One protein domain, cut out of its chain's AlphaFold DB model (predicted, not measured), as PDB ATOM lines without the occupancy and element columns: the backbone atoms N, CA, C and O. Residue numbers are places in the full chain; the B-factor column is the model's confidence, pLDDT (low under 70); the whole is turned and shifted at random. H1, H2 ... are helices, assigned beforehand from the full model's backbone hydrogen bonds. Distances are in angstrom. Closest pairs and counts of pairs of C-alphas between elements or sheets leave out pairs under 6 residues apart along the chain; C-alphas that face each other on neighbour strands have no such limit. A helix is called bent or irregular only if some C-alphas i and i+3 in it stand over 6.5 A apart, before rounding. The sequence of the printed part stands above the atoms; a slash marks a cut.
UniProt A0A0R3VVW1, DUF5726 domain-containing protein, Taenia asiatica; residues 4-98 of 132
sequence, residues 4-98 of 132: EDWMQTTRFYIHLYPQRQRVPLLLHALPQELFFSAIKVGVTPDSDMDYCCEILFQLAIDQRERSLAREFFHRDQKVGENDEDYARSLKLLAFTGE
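This is residues 4 to 98 of the 132 residues of the protein "DUF5726 domain-containing protein" of Taenia asiatica (UniProt A0A0R3VVW1). A single long helix, H4, makes the spine of a loose rod, with three shorter helices, H1, H2 and H3, gathered round its first part and H5 folded back along its last part as a hairpin. H3 packs across H4, while H2 meets it at its first residues and folds back into H1, which is near H4; the turn at residues 77 to 84 sticks out at the other end. The printed part has 95 residues with five named helices, H1 to H5 in that order, and no named strand; the class is all helix. It is loose, with a radius of gyration of the C-alphas of 17.1 A, and spans 54 by 24 by 22 A.

H1 is residues 4 to 14, 15.0 A from first to last C-alpha, beginning at C-alpha 4 at (147.352, 200.671, 183.652). H2 is residues 19 to 29, 16.0 A long; it is irregular, with C-alphas 20 and 23 7.1 A apart. H3 is residues 32 to 41, 14.4 A long. H4 is residues 49 to 76, 40.4 A long, from C-alpha 49 at (140.836, 205.712, 198.401). H5 is residues 83 to 95, 18.2 A long, ending at C-alpha 95 at (163.182, 198.707, 183.017).

H1 and H2 touch as a helical hairpin, opposite ways at a steep tilt of 35.2 degrees, only just beyond shallow; their closest C-alphas, those of Ile 14 and Arg 22, are 5.7 A apart. H1 and H4 are near each other, with 7 pairs of C-alphas within 10 A. H2 and H3 are close but not clearly touching, with the C-alphas of Leu 27 and Phe 35 closest at 6.3 A. H4 is the hub, touching H2, H3 and H5. H2 and H4 only just touch, with 3 pairs of C-alphas within 8 A, by residues 49 to 52 of H4 alone; the closest C-alphas, those of Val 23 and Met 49, are 6.1 A apart, and the helices run the same way at a shallow tilt of 16 degrees. H3 touches residues 55 to 60 of H4 alone, closest at the C-alphas of Ala 38 and Leu 56, 6.7 A, opposite ways at a steep tilt of 59 degrees. H4 and H5 form a helical hairpin, opposite ways at a shallow tilt of 22 degrees; residues 65 to 72 of H4 alone touch residues 89 to 93 of H5 alone, closest at the C-alphas of Phe 72 and Ser 89, 6.9 A. H5 is apart from H1, H2 and H3, and H1 is apart from H3. In H1, H3, H4 and H5 every O i to N i+4 pair is within hydrogen-bond range; in H2, 5 of 7 are.

The two C-alphas farthest apart, those of Pro 18 and Gly 80, are 54.5 A apart. The printed part has no cut and no long link. Residues 77 to 84, of which 83 to 84 belong to H5, stand free. Mean pLDDT of the printed part is 73.2; residues 4 to 5, 8 to 13, 69 and 72 to 98 are under 70.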
ATOM      1  N   GLU A   4     147.164 199.223 183.613       67.12
ATOM      2  CA  GLU A   4     147.352 200.671 183.652       67.12
ATOM      3  C   GLU A   4     146.188 201.391 182.957       67.12
ATOM      4  O   GLU A   4     145.573 202.278 183.551       67.12
ATOM      5  N   ASP A   5     145.783 200.910 181.779       69.12
ATOM      6  CA  ASP A   5     144.561 201.288 181.070       69.12
ATOM      7  C   ASP A   5     143.322 201.033 181.930       69.12
ATOM      8  O   ASP A   5     142.426 201.881 182.017       69.12
ATOM      9  N   TRP A   6     143.256 199.872 182.591       73.25
ATOM     10  CA  TRP A   6     142.156 199.542 183.492       73.25
ATOM     11  C   TRP A   6     142.099 200.516 184.672       73.25
ATOM     12  O   TRP A   6     141.020 201.015 184.987       73.25
ATOM     13  N   MET A   7     143.235 200.845 185.294       71.06
ATOM     14  CA  MET A   7     143.282 201.767 186.429       71.06
ATOM     15  C   MET A   7     142.933 203.199 186.016       71.06
ATOM     16  O   MET A   7     142.140 203.842 186.699       71.06
ATOM     17  N   GLN A   8     143.462 203.686 184.891       69.31
ATOM     18  CA  GLN A   8     143.125 204.994 184.313       69.31
ATOM     19  C   GLN A   8     141.618 205.115 184.060       69.31
ATOM     20  O   GLN A   8     140.971 206.063 184.511       69.31
ATOM     21  N   THR A   9     141.049 204.102 183.403       69.00
ATOM     22  CA  THR A   9     139.619 204.035 183.091       69.00
ATOM     23  C   THR A   9     138.790 203.997 184.376       69.00
ATOM     24  O   THR A   9     137.872 204.792 184.567       69.00
ATOM     25  N   THR A  10     139.149 203.113 185.304       69.31
ATOM     26  CA  THR A  10     138.418 202.880 186.554       69.31
ATOM     27  C   THR A  10     138.483 204.095 187.482       69.31
ATOM     28  O   THR A  10     137.461 204.488 188.043       69.31
ATOM     29  N   ARG A  11     139.632 204.776 187.574       69.12
ATOM     30  CA  ARG A  11     139.801 206.015 188.350       69.12
ATOM     31  C   ARG A  11     138.852 207.113 187.874       69.12
ATOM     32  O   ARG A  11     138.205 207.753 188.702       69.12
ATOM     33  N   PHE A  12     138.714 207.290 186.559       64.19
ATOM     34  CA  PHE A  12     137.794 208.274 185.981       64.19
ATOM     35  C   PHE A  12     136.335 208.016 186.382       64.19
ATOM     36  O   PHE A  12     135.637 208.943 186.794       64.19
ATOM     37  N   TYR A  13     135.885 206.759 186.328       66.38
ATOM     38  CA  TYR A  13     134.508 206.407 186.685       66.38
ATOM     39  C   TYR A  13     134.251 206.433 188.196       66.38
ATOM     40  O   TYR A  13     133.161 206.809 188.624       66.38
ATOM     41  N   ILE A  14     135.247 206.110 189.025       71.00
ATOM     42  CA  ILE A  14     135.108 206.075 190.489       71.00
ATOM     43  C   ILE A  14     134.807 207.458 191.082       71.00
ATOM     44  O   ILE A  14     134.062 207.560 192.063       71.00
ATOM     45  N   HIS A  15     135.323 208.538 190.488       72.19
ATOM     46  CA  HIS A  15     135.057 209.897 190.969       72.19
ATOM     47  C   HIS A  15     133.575 210.296 190.888       72.19
ATOM     48  O   HIS A  15     133.147 211.162 191.654       72.19
ATOM     49  N   LEU A  16     132.785 209.628 190.039       76.25
ATOM     50  CA  LEU A  16     131.345 209.864 189.882       76.25
ATOM     51  C   LEU A  16     130.507 209.305 191.043       76.25
ATOM     52  O   LEU A  16     129.343 209.674 191.190       76.25
ATOM     53  N   TYR A  17     131.084 208.441 191.880       76.56
ATOM     54  CA  TYR A  17     130.381 207.804 192.990       76.56
ATOM     55  C   TYR A  17     130.645 208.512 194.328       76.56
ATOM     56  O   TYR A  17     131.717 209.104 194.524       76.56
ATOM     57  N   PRO A  18     129.705 208.428 195.291       81.00
ATOM     58  CA  PRO A  18     129.924 208.893 196.659       81.00
ATOM     59  C   PRO A  18     131.140 208.212 197.290       81.00
ATOM     60  O   PRO A  18     131.339 207.015 197.103       81.00
ATOM     61  N   GLN A  19     131.918 208.945 198.094       77.25
ATOM     62  CA  GLN A  19     133.195 208.470 198.654       77.25
ATOM     63  C   GLN A  19     133.092 207.096 199.339       77.25
ATOM     64  O   GLN A  19     133.933 206.236 199.103       77.25
ATOM     65  N   ARG A  20     132.006 206.850 200.085       80.50
ATOM     66  CA  ARG A  20     131.744 205.577 200.785       80.50
ATOM     67  C   ARG A  20     131.516 204.368 199.869       80.50
ATOM     68  O   ARG A  20     131.535 203.243 200.342       80.50
ATOM     69  N   GLN A  21     131.249 204.585 198.584       81.19
ATOM     70  CA  GLN A  21     130.991 203.519 197.607       81.19
ATOM     71  C   GLN A  21     132.183 203.269 196.680       81.19
ATOM     72  O   GLN A  21     132.223 202.249 196.000       81.19
ATOM     73  N   ARG A  22     133.176 204.166 196.674       83.56
ATOM     74  CA  ARG A  22     134.316 204.120 195.751       83.56
ATOM     75  C   ARG A  22     135.177 202.879 195.942       83.56
ATOM     76  O   ARG A  22     135.406 202.152 194.983       83.56
ATOM     77  N   VAL A  23     135.617 202.621 197.171       82.81
ATOM     78  CA  VAL A  23     136.476 201.472 197.489       82.81
ATOM     79  C   VAL A  23     135.755 200.130 197.319       82.81
ATOM     80  O   VAL A  23     136.334 199.255 196.680       82.81
ATOM     81  N   PRO A  24     134.492 199.952 197.758       85.69
ATOM     82  CA  PRO A  24     133.733 198.744 197.440       85.69
ATOM     83  C   PRO A  24     133.653 198.462 195.932       85.69
ATOM     84  O   PRO A  24     133.872 197.330 195.506       85.69
ATOM     85  N   LEU A  25     133.375 199.485 195.116       83.69
ATOM     86  CA  LEU A  25     133.283 199.342 193.658       83.69
ATOM     87  C   LEU A  25     134.643 199.036 193.022       83.69
ATOM     88  O   LEU A  25     134.727 198.174 192.151       83.69
ATOM     89  N   LEU A  26     135.706 199.698 193.487       83.69
ATOM     90  CA  LEU A  26     137.076 199.437 193.054       83.69
ATOM     91  C   LEU A  26     137.472 197.986 193.341       83.69
ATOM     92  O   LEU A  26     137.939 197.292 192.444       83.69
ATOM     93  N   LEU A  27     137.223 197.510 194.565       83.00
ATOM     94  CA  LEU A  27     137.512 196.136 194.969       83.00
ATOM     95  C   LEU A  27     136.725 195.112 194.143       83.00
ATOM     96  O   LEU A  27     137.281 194.086 193.763       83.00
ATOM     97  N   HIS A  28     135.461 195.398 193.822       84.06
ATOM     98  CA  HIS A  28     134.637 194.534 192.973       84.06
ATOM     99  C   HIS A  28     135.118 194.445 191.524       84.06
ATOM    100  O   HIS A  28     134.893 193.426 190.874       84.06
ATOM    101  N   ALA A  29     135.740 195.502 191.009       83.25
ATOM    102  CA  ALA A  29     136.216 195.550 189.634       83.25
ATOM    103  C   ALA A  29     137.610 194.911 189.457       83.25
ATOM    104  O   ALA A  29     138.042 194.709 188.320       83.25
ATOM    105  N   LEU A  30     138.316 194.599 190.551       82.19
ATOM    106  CA  LEU A  30     139.667 194.042 190.501       82.19
ATOM    107  C   LEU A  30     139.703 192.598 189.976       82.19
ATOM    108  O   LEU A  30     138.829 191.787 190.293       82.19
ATOM    109  N   PRO A  31     140.789 192.219 189.277       82.44
ATOM    110  CA  PRO A  31     141.124 190.821 189.045       82.44
ATOM    111  C   PRO A  31     141.234 190.038 190.358       82.44
ATOM    112  O   PRO A  31     141.733 190.545 191.365       82.44
ATOM    113  N   GLN A  32     140.836 188.766 190.327       84.75
ATOM    114  CA  GLN A  32     140.692 187.932 191.523       84.75
ATOM    115  C   GLN A  32     141.994 187.808 192.345       84.75
ATOM    116  O   GLN A  32     141.960 187.860 193.573       84.75
ATOM    117  N   GLU A  33     143.151 187.713 191.683       82.88
ATOM    118  CA  GLU A  33     144.466 187.631 192.342       82.88
ATOM    119  C   GLU A  33     144.857 188.921 193.079       82.88
ATOM    120  O   GLU A  33     145.394 188.872 194.192       82.88
ATOM    121  N   LEU A  34     144.557 190.081 192.482       83.62
ATOM    122  CA  LEU A  34     144.811 191.385 193.094       83.62
ATOM    123  C   LEU A  34     143.837 191.652 194.232       83.62
ATOM    124  O   LEU A  34     144.255 192.135 195.278       83.62
ATOM    125  N   PHE A  35     142.571 191.264 194.066       86.44
ATOM    126  CA  PHE A  35     141.569 191.349 195.120       86.44
ATOM    127  C   PHE A  35     142.016 190.590 196.377       86.44
ATOM    128  O   PHE A  35     142.104 191.178 197.453       86.44
ATOM    129  N   PHE A  36     142.391 189.312 196.253       88.31
ATOM    130  CA  PHE A  36     142.866 188.535 197.405       88.31
ATOM    131  C   PHE A  36     144.129 189.125 198.037       88.31
ATOM    132  O   PHE A  36     144.255 189.143 199.264       88.31
ATOM    133  N   SER A  37     145.054 189.620 197.215       88.94
ATOM    134  CA  SER A  37     146.281 190.242 197.711       88.94
ATOM    135  C   SER A  37     145.991 191.547 198.461       88.94
ATOM    136  O   SER A  37     146.557 191.762 199.530       88.94
ATOM    137  N   ALA A  38     145.060 192.367 197.970       88.00
ATOM    138  CA  ALA A  38     144.629 193.601 198.621       88.00
ATOM    139  C   ALA A  38     143.981 193.323 199.986       88.00
ATOM    140  O   ALA A  38     144.381 193.917 200.988       88.00
ATOM    141  N   ILE A  39     143.058 192.354 200.061       89.75
ATOM    142  CA  ILE A  39     142.440 191.945 201.332       89.75
ATOM    143  C   ILE A  39     143.497 191.428 202.319       89.75
ATOM    144  O   ILE A  39     143.463 191.771 203.499       89.75
ATOM    145  N   LYS A  40     144.478 190.643 201.851       90.75
ATOM    146  CA  LYS A  40     145.561 190.115 202.697       90.75
ATOM    147  C   LYS A  40     146.445 191.215 203.293       90.75
ATOM    148  O   LYS A  40     146.931 191.056 204.409       90.75
ATOM    149  N   VAL A  41     146.665 192.302 202.554       89.19
ATOM    150  CA  VAL A  41     147.430 193.474 203.018       89.19
ATOM    151  C   VAL A  41     146.596 194.364 203.953       89.19
ATOM    152  O   VAL A  41     147.148 195.213 204.644       89.19
ATOM    153  N   GLY A  42     145.288 194.111 204.058       90.06
ATOM    154  CA  GLY A  42     144.392 194.802 204.983       90.06
ATOM    155  C   GLY A  42     143.541 195.886 204.332       90.06
ATOM    156  O   GLY A  42     142.964 196.699 205.047       90.06
ATOM    157  N   VAL A  43     143.428 195.904 202.999       89.19
ATOM    158  CA  VAL A  43     142.475 196.783 202.314       89.19
ATOM    159  C   VAL A  43     141.055 196.327 202.645       89.19
ATOM    160  O   VAL A  43     140.688 195.169 202.447       89.19
ATOM    161  N   THR A  44     140.246 197.253 203.143       89.06
ATOM    162  CA  THR A  44     138.842 197.044 203.509       89.06
ATOM    163  C   THR A  44     137.928 197.969 202.701       89.06
ATOM    164  O   THR A  44     138.396 198.973 202.164       89.06
ATOM    165  N   PRO A  45     136.613 197.694 202.637       83.88
ATOM    166  CA  PRO A  45     135.646 198.579 201.982       83.88
ATOM    167  C   PRO A  45     135.623 200.014 202.538       83.88
ATOM    168  O   PRO A  45     135.244 200.935 201.822       83.88
ATOM    169  N   ASP A  46     136.048 200.198 203.789       85.69
ATOM    170  CA  ASP A  46     136.097 201.492 204.480       85.69
ATOM    171  C   ASP A  46     137.476 202.167 204.410       85.69
ATOM    172  O   ASP A  46     137.679 203.227 205.003       85.69
ATOM    173  N   SER A  47     138.442 201.549 203.726       86.06
ATOM    174  CA  SER A  47     139.780 202.117 203.567       86.06
ATOM    175  C   SER A  47     139.737 203.429 202.790       86.06
ATOM    176  O   SER A  47     138.849 203.661 201.968       86.06
ATOM    177  N   ASP A  48     140.722 204.289 203.033       84.56
ATOM    178  CA  ASP A  48     140.877 205.493 202.230       84.56
ATOM    179  C   ASP A  48     141.209 205.143 200.766       84.56
ATOM    180  O   ASP A  48     141.874 204.143 200.475       84.56
ATOM    181  N   MET A  49     140.707 205.961 199.837       79.56
ATOM    182  CA  MET A  49     140.836 205.712 198.401       79.56
ATOM    183  C   MET A  49     142.293 205.831 197.944       79.56
ATOM    184  O   MET A  49     142.758 204.978 197.192       79.56
ATOM    185  N   ASP A  50     143.022 206.839 198.429       81.19
ATOM    186  CA  ASP A  50     144.406 207.074 198.020       81.19
ATOM    187  C   ASP A  50     145.308 205.949 198.541       81.19
ATOM    188  O   ASP A  50     146.098 205.388 197.778       81.19
ATOM    189  N   TYR A  51     145.092 205.524 199.791       84.06
ATOM    190  CA  TYR A  51     145.749 204.341 200.358       84.06
ATOM    191  C   TYR A  51     145.460 203.070 199.544       84.06
ATOM    192  O   TYR A  51     146.369 202.305 199.219       84.06
ATOM    193  N   CYS A  52     144.197 202.841 199.174       85.19
ATOM    194  CA  CYS A  52     143.811 201.685 198.369       85.19
ATOM    195  C   CYS A  52     144.502 201.697 196.997       85.19
ATOM    196  O   CYS A  52     145.075 200.688 196.585       85.19
ATOM    197  N   CYS A  53     144.513 202.840 196.305       79.88
ATOM    198  CA  CYS A  53     145.207 202.993 195.028       79.88
ATOM    199  C   CYS A  53     146.711 202.730 195.137       79.88
ATOM    200  O   CYS A  53     147.261 202.050 194.272       79.88
ATOM    201  N   GLU A  54     147.366 203.221 196.190       83.00
ATOM    202  CA  GLU A  54     148.792 202.986 196.422       83.00
ATOM    203  C   GLU A  54     149.098 201.492 196.594       83.00
ATOM    204  O   GLU A  54     149.970 200.950 195.908       83.00
ATOM    205  N   ILE A  55     148.331 200.797 197.442       86.81
ATOM    206  CA  ILE A  55     148.493 199.355 197.661       86.81
ATOM    207  C   ILE A  55     148.233 198.568 196.374       86.81
ATOM    208  O   ILE A  55     148.988 197.652 196.047       86.81
ATOM    209  N   LEU A  56     147.197 198.919 195.611       83.25
ATOM    210  CA  LEU A  56     146.889 198.239 194.352       83.25
ATOM    211  C   LEU A  56     147.973 198.446 193.295       83.25
ATOM    212  O   LEU A  56     148.287 197.508 192.563       83.25
ATOM    213  N   PHE A  57     148.566 199.637 193.235       80.38
ATOM    214  CA  PHE A  57     149.676 199.919 192.332       80.38
ATOM    215  C   PHE A  57     150.906 199.073 192.682       80.38
ATOM    216  O   PHE A  57     151.462 198.404 191.810       80.38
ATOM    217  N   GLN A  58     151.272 199.009 193.967       81.44
ATOM    218  CA  GLN A  58     152.372 198.159 194.436       81.44
ATOM    219  C   GLN A  58     152.112 196.674 194.156       81.44
ATOM    220  O   GLN A  58     152.987 195.975 193.649       81.44
ATOM    221  N   LEU A  59     150.900 196.185 194.432       84.44
ATOM    222  CA  LEU A  59     150.541 194.784 194.206       84.44
ATOM    223  C   LEU A  59     150.575 194.395 192.729       84.44
ATOM    224  O   LEU A  59     150.967 193.274 192.406       84.44
ATOM    225  N   ALA A  60     150.184 195.295 191.831       77.38
ATOM    226  CA  ALA A  60     150.243 195.032 190.402       77.38
ATOM    227  C   ALA A  60     151.670 195.039 189.852       77.38
ATOM    228  O   ALA A  60     151.979 194.220 188.986       77.38
ATOM    229  N   ILE A  61     152.551 195.894 190.383       76.50
ATOM    230  CA  ILE A  61     153.987 195.828 190.088       76.50
ATOM    231  C   ILE A  61     154.547 194.490 190.575       76.50
ATOM    232  O   ILE A  61     155.098 193.744 189.770       76.50
ATOM    233  N   ASP A  62     154.310 194.131 191.841       79.38
ATOM    234  CA  ASP A  62     154.758 192.862 192.428       79.38
ATOM    235  C   ASP A  62     154.250 191.650 191.617       79.38
ATOM    236  O   ASP A  62     154.977 190.678 191.397       79.38
ATOM    237  N   GLN A  63     152.991 191.675 191.164       79.25
ATOM    238  CA  GLN A  63     152.420 190.610 190.339       79.25
ATOM    239  C   GLN A  63     153.081 190.560 188.957       79.25
ATOM    240  O   GLN A  63     153.432 189.475 188.490       79.25
ATOM    241  N   ARG A  64     153.286 191.713 188.312       76.38
ATOM    242  CA  ARG A  64     153.940 191.803 187.003       76.38
ATOM    243  C   ARG A  64     155.381 191.311 187.065       76.38
ATOM    244  O   ARG A  64     155.776 190.511 186.222       76.38
ATOM    245  N   GLU A  65     156.139 191.718 188.077       71.94
ATOM    246  CA  GLU A  65     157.502 191.234 188.309       71.94
ATOM    247  C   GLU A  65     157.538 189.721 188.532       71.94
ATOM    248  O   GLU A  65     158.367 189.031 187.942       71.94
ATOM    249  N   ARG A  66     156.609 189.169 189.325       72.69
ATOM    250  CA  ARG A  66     156.504 187.713 189.525       72.69
ATOM    251  C   ARG A  66     156.171 186.969 188.237       72.69
ATOM    252  O   ARG A  66     156.713 185.887 188.017       72.69
ATOM    253  N   SER A  67     155.286 187.515 187.408       75.19
ATOM    254  CA  SER A  67     154.948 186.930 186.108       75.19
ATOM    255  C   SER A  67     156.150 186.947 185.169       75.19
ATOM    256  O   SER A  67     156.487 185.906 184.613       75.19
ATOM    257  N   LEU A  68     156.864 188.074 185.079       70.69
ATOM    258  CA  LEU A  68     158.089 188.189 184.280       70.69
ATOM    259  C   LEU A  68     159.184 187.240 184.773       70.69
ATOM    260  O   LEU A  68     159.813 186.557 183.969       70.69
ATOM    261  N   ALA A  69     159.385 187.136 186.089       69.19
ATOM    262  CA  ALA A  69     160.328 186.188 186.667       69.19
ATOM    263  C   ALA A  69     159.944 184.744 186.310       69.19
ATOM    264  O   ALA A  69     160.791 183.966 185.881       69.19
ATOM    265  N   ARG A  70     158.660 184.379 186.422       71.50
ATOM    266  CA  ARG A  70     158.172 183.043 186.046       71.50
ATOM    267  C   ARG A  70     158.390 182.750 184.562       71.50
ATOM    268  O   ARG A  70     158.826 181.650 184.237       71.50
ATOM    269  N   GLU A  71     158.093 183.703 183.682       73.12
ATOM    270  CA  GLU A  71     158.345 183.573 182.244       73.12
ATOM    271  C   GLU A  71     159.835 183.394 181.954       73.12
ATOM    272  O   GLU A  71     160.200 182.502 181.191       73.12
ATOM    273  N   PHE A  72     160.693 184.171 182.616       65.00
ATOM    274  CA  PHE A  72     162.142 184.055 182.497       65.00
ATOM    275  C   PHE A  72     162.641 182.665 182.917       65.00
ATOM    276  O   PHE A  72     163.311 181.994 182.137       65.00
ATOM    277  N   PHE A  73     162.251 182.175 184.098       65.94
ATOM    278  CA  PHE A  73     162.657 180.843 184.570       65.94
ATOM    279  C   PHE A  73     162.101 179.706 183.715       65.94
ATOM    280  O   PHE A  73     162.765 178.690 183.514       65.94
ATOM    281  N   HIS A  74     160.880 179.855 183.200       66.44
ATOM    282  CA  HIS A  74     160.311 178.875 182.286       66.44
ATOM    283  C   HIS A  74     161.081 178.845 180.954       66.44
ATOM    284  O   HIS A  74     161.246 177.775 180.363       66.44
ATOM    285  N   ARG A  75     161.537 179.998 180.455       62.06
ATOM    286  CA  ARG A  75     162.336 180.086 179.225       62.06
ATOM    287  C   ARG A  75     163.734 179.504 179.408       62.06
ATOM    288  O   ARG A  75     164.165 178.743 178.551       62.06
ATOM    289  N   ASP A  76     164.373 179.737 180.552       57.78
ATOM    290  CA  ASP A  76     165.701 179.188 180.874       57.78
ATOM    291  C   ASP A  76     165.716 177.641 180.913       57.78
ATOM    292  O   ASP A  76     166.705 177.000 180.564       57.78
ATOM    293  N   GLN A  77     164.579 177.005 181.235       54.88
ATOM    294  CA  GLN A  77     164.419 175.545 181.133       54.88
ATOM    295  C   GLN A  77     164.274 175.021 179.694       54.88
ATOM    296  O   GLN A  77     164.504 173.835 179.449       54.88
ATOM    297  N   LYS A  78     163.888 175.865 178.730       54.09
ATOM    298  CA  LYS A  78     163.820 175.504 177.310       54.09
ATOM    299  C   LYS A  78     165.110 175.941 176.618       54.09
ATOM    300  O   LYS A  78     165.170 176.996 175.998       54.09
ATOM    301  N   VAL A  79     166.132 175.086 176.691       50.03
ATOM    302  CA  VAL A  79     167.368 175.196 175.893       50.03
ATOM    303  C   VAL A  79     166.995 175.354 174.411       50.03
ATOM    304  O   VAL A  79     166.575 174.388 173.773       50.03
ATOM    305  N   GLY A  80     167.102 176.575 173.875       56.84
ATOM    306  CA  GLY A  80     166.850 176.857 172.458       56.84
ATOM    307  C   GLY A  80     166.289 178.238 172.097       56.84
ATOM    308  O   GLY A  80     166.026 178.455 170.915       56.84
ATOM    309  N   GLU A  81     166.073 179.162 173.040       54.56
ATOM    310  CA  GLU A  81     165.636 180.520 172.676       54.56
ATOM    311  C   GLU A  81     166.777 181.386 172.120       54.56
ATOM    312  O   GLU A  81     167.883 181.417 172.647       54.56
ATOM    313  N   ASN A  82     166.458 182.091 171.032       59.81
ATOM    314  CA  ASN A  82     167.259 183.122 170.373       59.81
ATOM    315  C   ASN A  82     167.705 184.217 171.372       59.81
ATOM    316  O   ASN A  82     166.867 184.782 172.081       59.81
ATOM    317  N   ASP A  83     168.999 184.561 171.351       62.12
ATOM    318  CA  ASP A  83     169.666 185.598 172.162       62.12
ATOM    319  C   ASP A  83     168.910 186.947 172.228       62.12
ATOM    320  O   ASP A  83     169.002 187.691 173.208       62.12
ATOM    321  N   GLU A  84     168.123 187.275 171.205       61.97
ATOM    322  CA  GLU A  84     167.381 188.531 171.083       61.97
ATOM    323  C   GLU A  84     166.124 188.593 171.976       61.97
ATOM    324  O   GLU A  84     165.824 189.633 172.573       61.97
ATOM    325  N   ASP A  85     165.411 187.474 172.137       57.62
ATOM    326  CA  ASP A  85     164.245 187.381 173.029       57.62
ATOM    327  C   ASP A  85     164.674 187.296 174.503       57.62
ATOM    328  O   ASP A  85     164.022 187.869 175.388       57.62
ATOM    329  N   TYR A  86     165.832 186.679 174.754       58.31
ATOM    330  CA  TYR A  86     166.503 186.709 176.051       58.31
ATOM    331  C   TYR A  86     166.889 188.146 176.438       58.31
ATOM    332  O   TYR A  86     166.547 188.622 177.525       58.31
ATOM    333  N   ALA A  87     167.490 188.900 175.511       59.44
ATOM    334  CA  ALA A  87     167.831 190.306 175.719       59.44
ATOM    335  C   ALA A  87     166.598 191.201 175.951       59.44
ATOM    336  O   ALA A  87     166.662 192.139 176.750       59.44
ATOM    337  N   ARG A  88     165.459 190.928 175.294       64.50
ATOM    338  CA  ARG A  88     164.197 191.656 175.538       64.50
ATOM    339  C   ARG A  88     163.658 191.395 176.945       64.50
ATOM    340  O   ARG A  88     163.232 192.337 177.609       64.50
ATOM    341  N   SER A  89     163.719 190.150 177.408       60.53
ATOM    342  CA  SER A  89     163.280 189.763 178.755       60.53
ATOM    343  C   SER A  89     164.162 190.401 179.835       60.53
ATOM    344  O   SER A  89     163.648 190.978 180.791       60.53
ATOM    345  N   LEU A  90     165.485 190.414 179.628       59.78
ATOM    346  CA  LEU A  90     166.428 191.132 180.493       59.78
ATOM    347  C   LEU A  90     166.174 192.645 180.510       59.78
ATOM    348  O   LEU A  90     166.201 193.260 181.572       59.78
ATOM    349  N   LYS A  91     165.882 193.252 179.353       61.47
ATOM    350  CA  LYS A  91     165.518 194.676 179.274       61.47
ATOM    351  C   LYS A  91     164.215 194.984 180.006       61.47
ATOM    352  O   LYS A  91     164.141 196.012 180.664       61.47
ATOM    353  N   LEU A  92     163.208 194.113 179.919       59.78
ATOM    354  CA  LEU A  92     161.940 194.284 180.636       59.78
ATOM    355  C   LEU A  92     162.135 194.223 182.155       59.78
ATOM    356  O   LEU A  92     161.568 195.059 182.852       59.78
ATOM    357  N   LEU A  93     162.974 193.302 182.642       57.56
ATOM    358  CA  LEU A  93     163.340 193.197 184.059       57.56
ATOM    359  C   LEU A  93     164.159 194.404 184.543       57.56
ATOM    360  O   LEU A  93     163.950 194.884 185.656       57.56
ATOM    361  N   ALA A  94     165.065 194.919 183.708       49.09
ATOM    362  CA  ALA A  94     165.859 196.106 184.020       49.09
ATOM    363  C   ALA A  94     165.013 197.392 184.031       49.09
ATOM    364  O   ALA A  94     165.208 198.243 184.891       49.09
ATOM    365  N   PHE A  95     164.040 197.521 183.122       44.34
ATOM    366  CA  PHE A  95     163.182 198.707 183.017       44.34
ATOM    367  C   PHE A  95     162.152 198.803 184.154       44.34
ATOM    368  O   PHE A  95     161.732 199.895 184.517       44.34
ATOM    369  N   THR A  96     161.771 197.677 184.765       49.72
ATOM    370  CA  THR A  96     160.978 197.660 186.009       49.72
ATOM    371  C   THR A  96     161.809 197.922 187.271       49.72
ATOM    372  O   THR A  96     161.248 198.019 188.357       49.72
ATOM    373  N   GLY A  97     163.138 198.020 187.146       41.25
ATOM    374  CA  GLY A  97     164.095 197.980 188.255       41.25
ATOM    375  C   GLY A  97     164.575 199.324 188.812       41.25
ATOM    376  O   GLY A  97     165.342 199.316 189.774       41.25
ATOM    377  N   GLU A  98     164.138 200.463 188.281       39.56
ATOM    378  CA  GLU A  98     164.362 201.770 188.913       39.56
ATOM    379  C   GLU A  98     163.098 202.098 189.723       39.56
ATOM    380  O   GLU A  98     162.150 202.662 189.198       39.56
TER     381      GLU A  98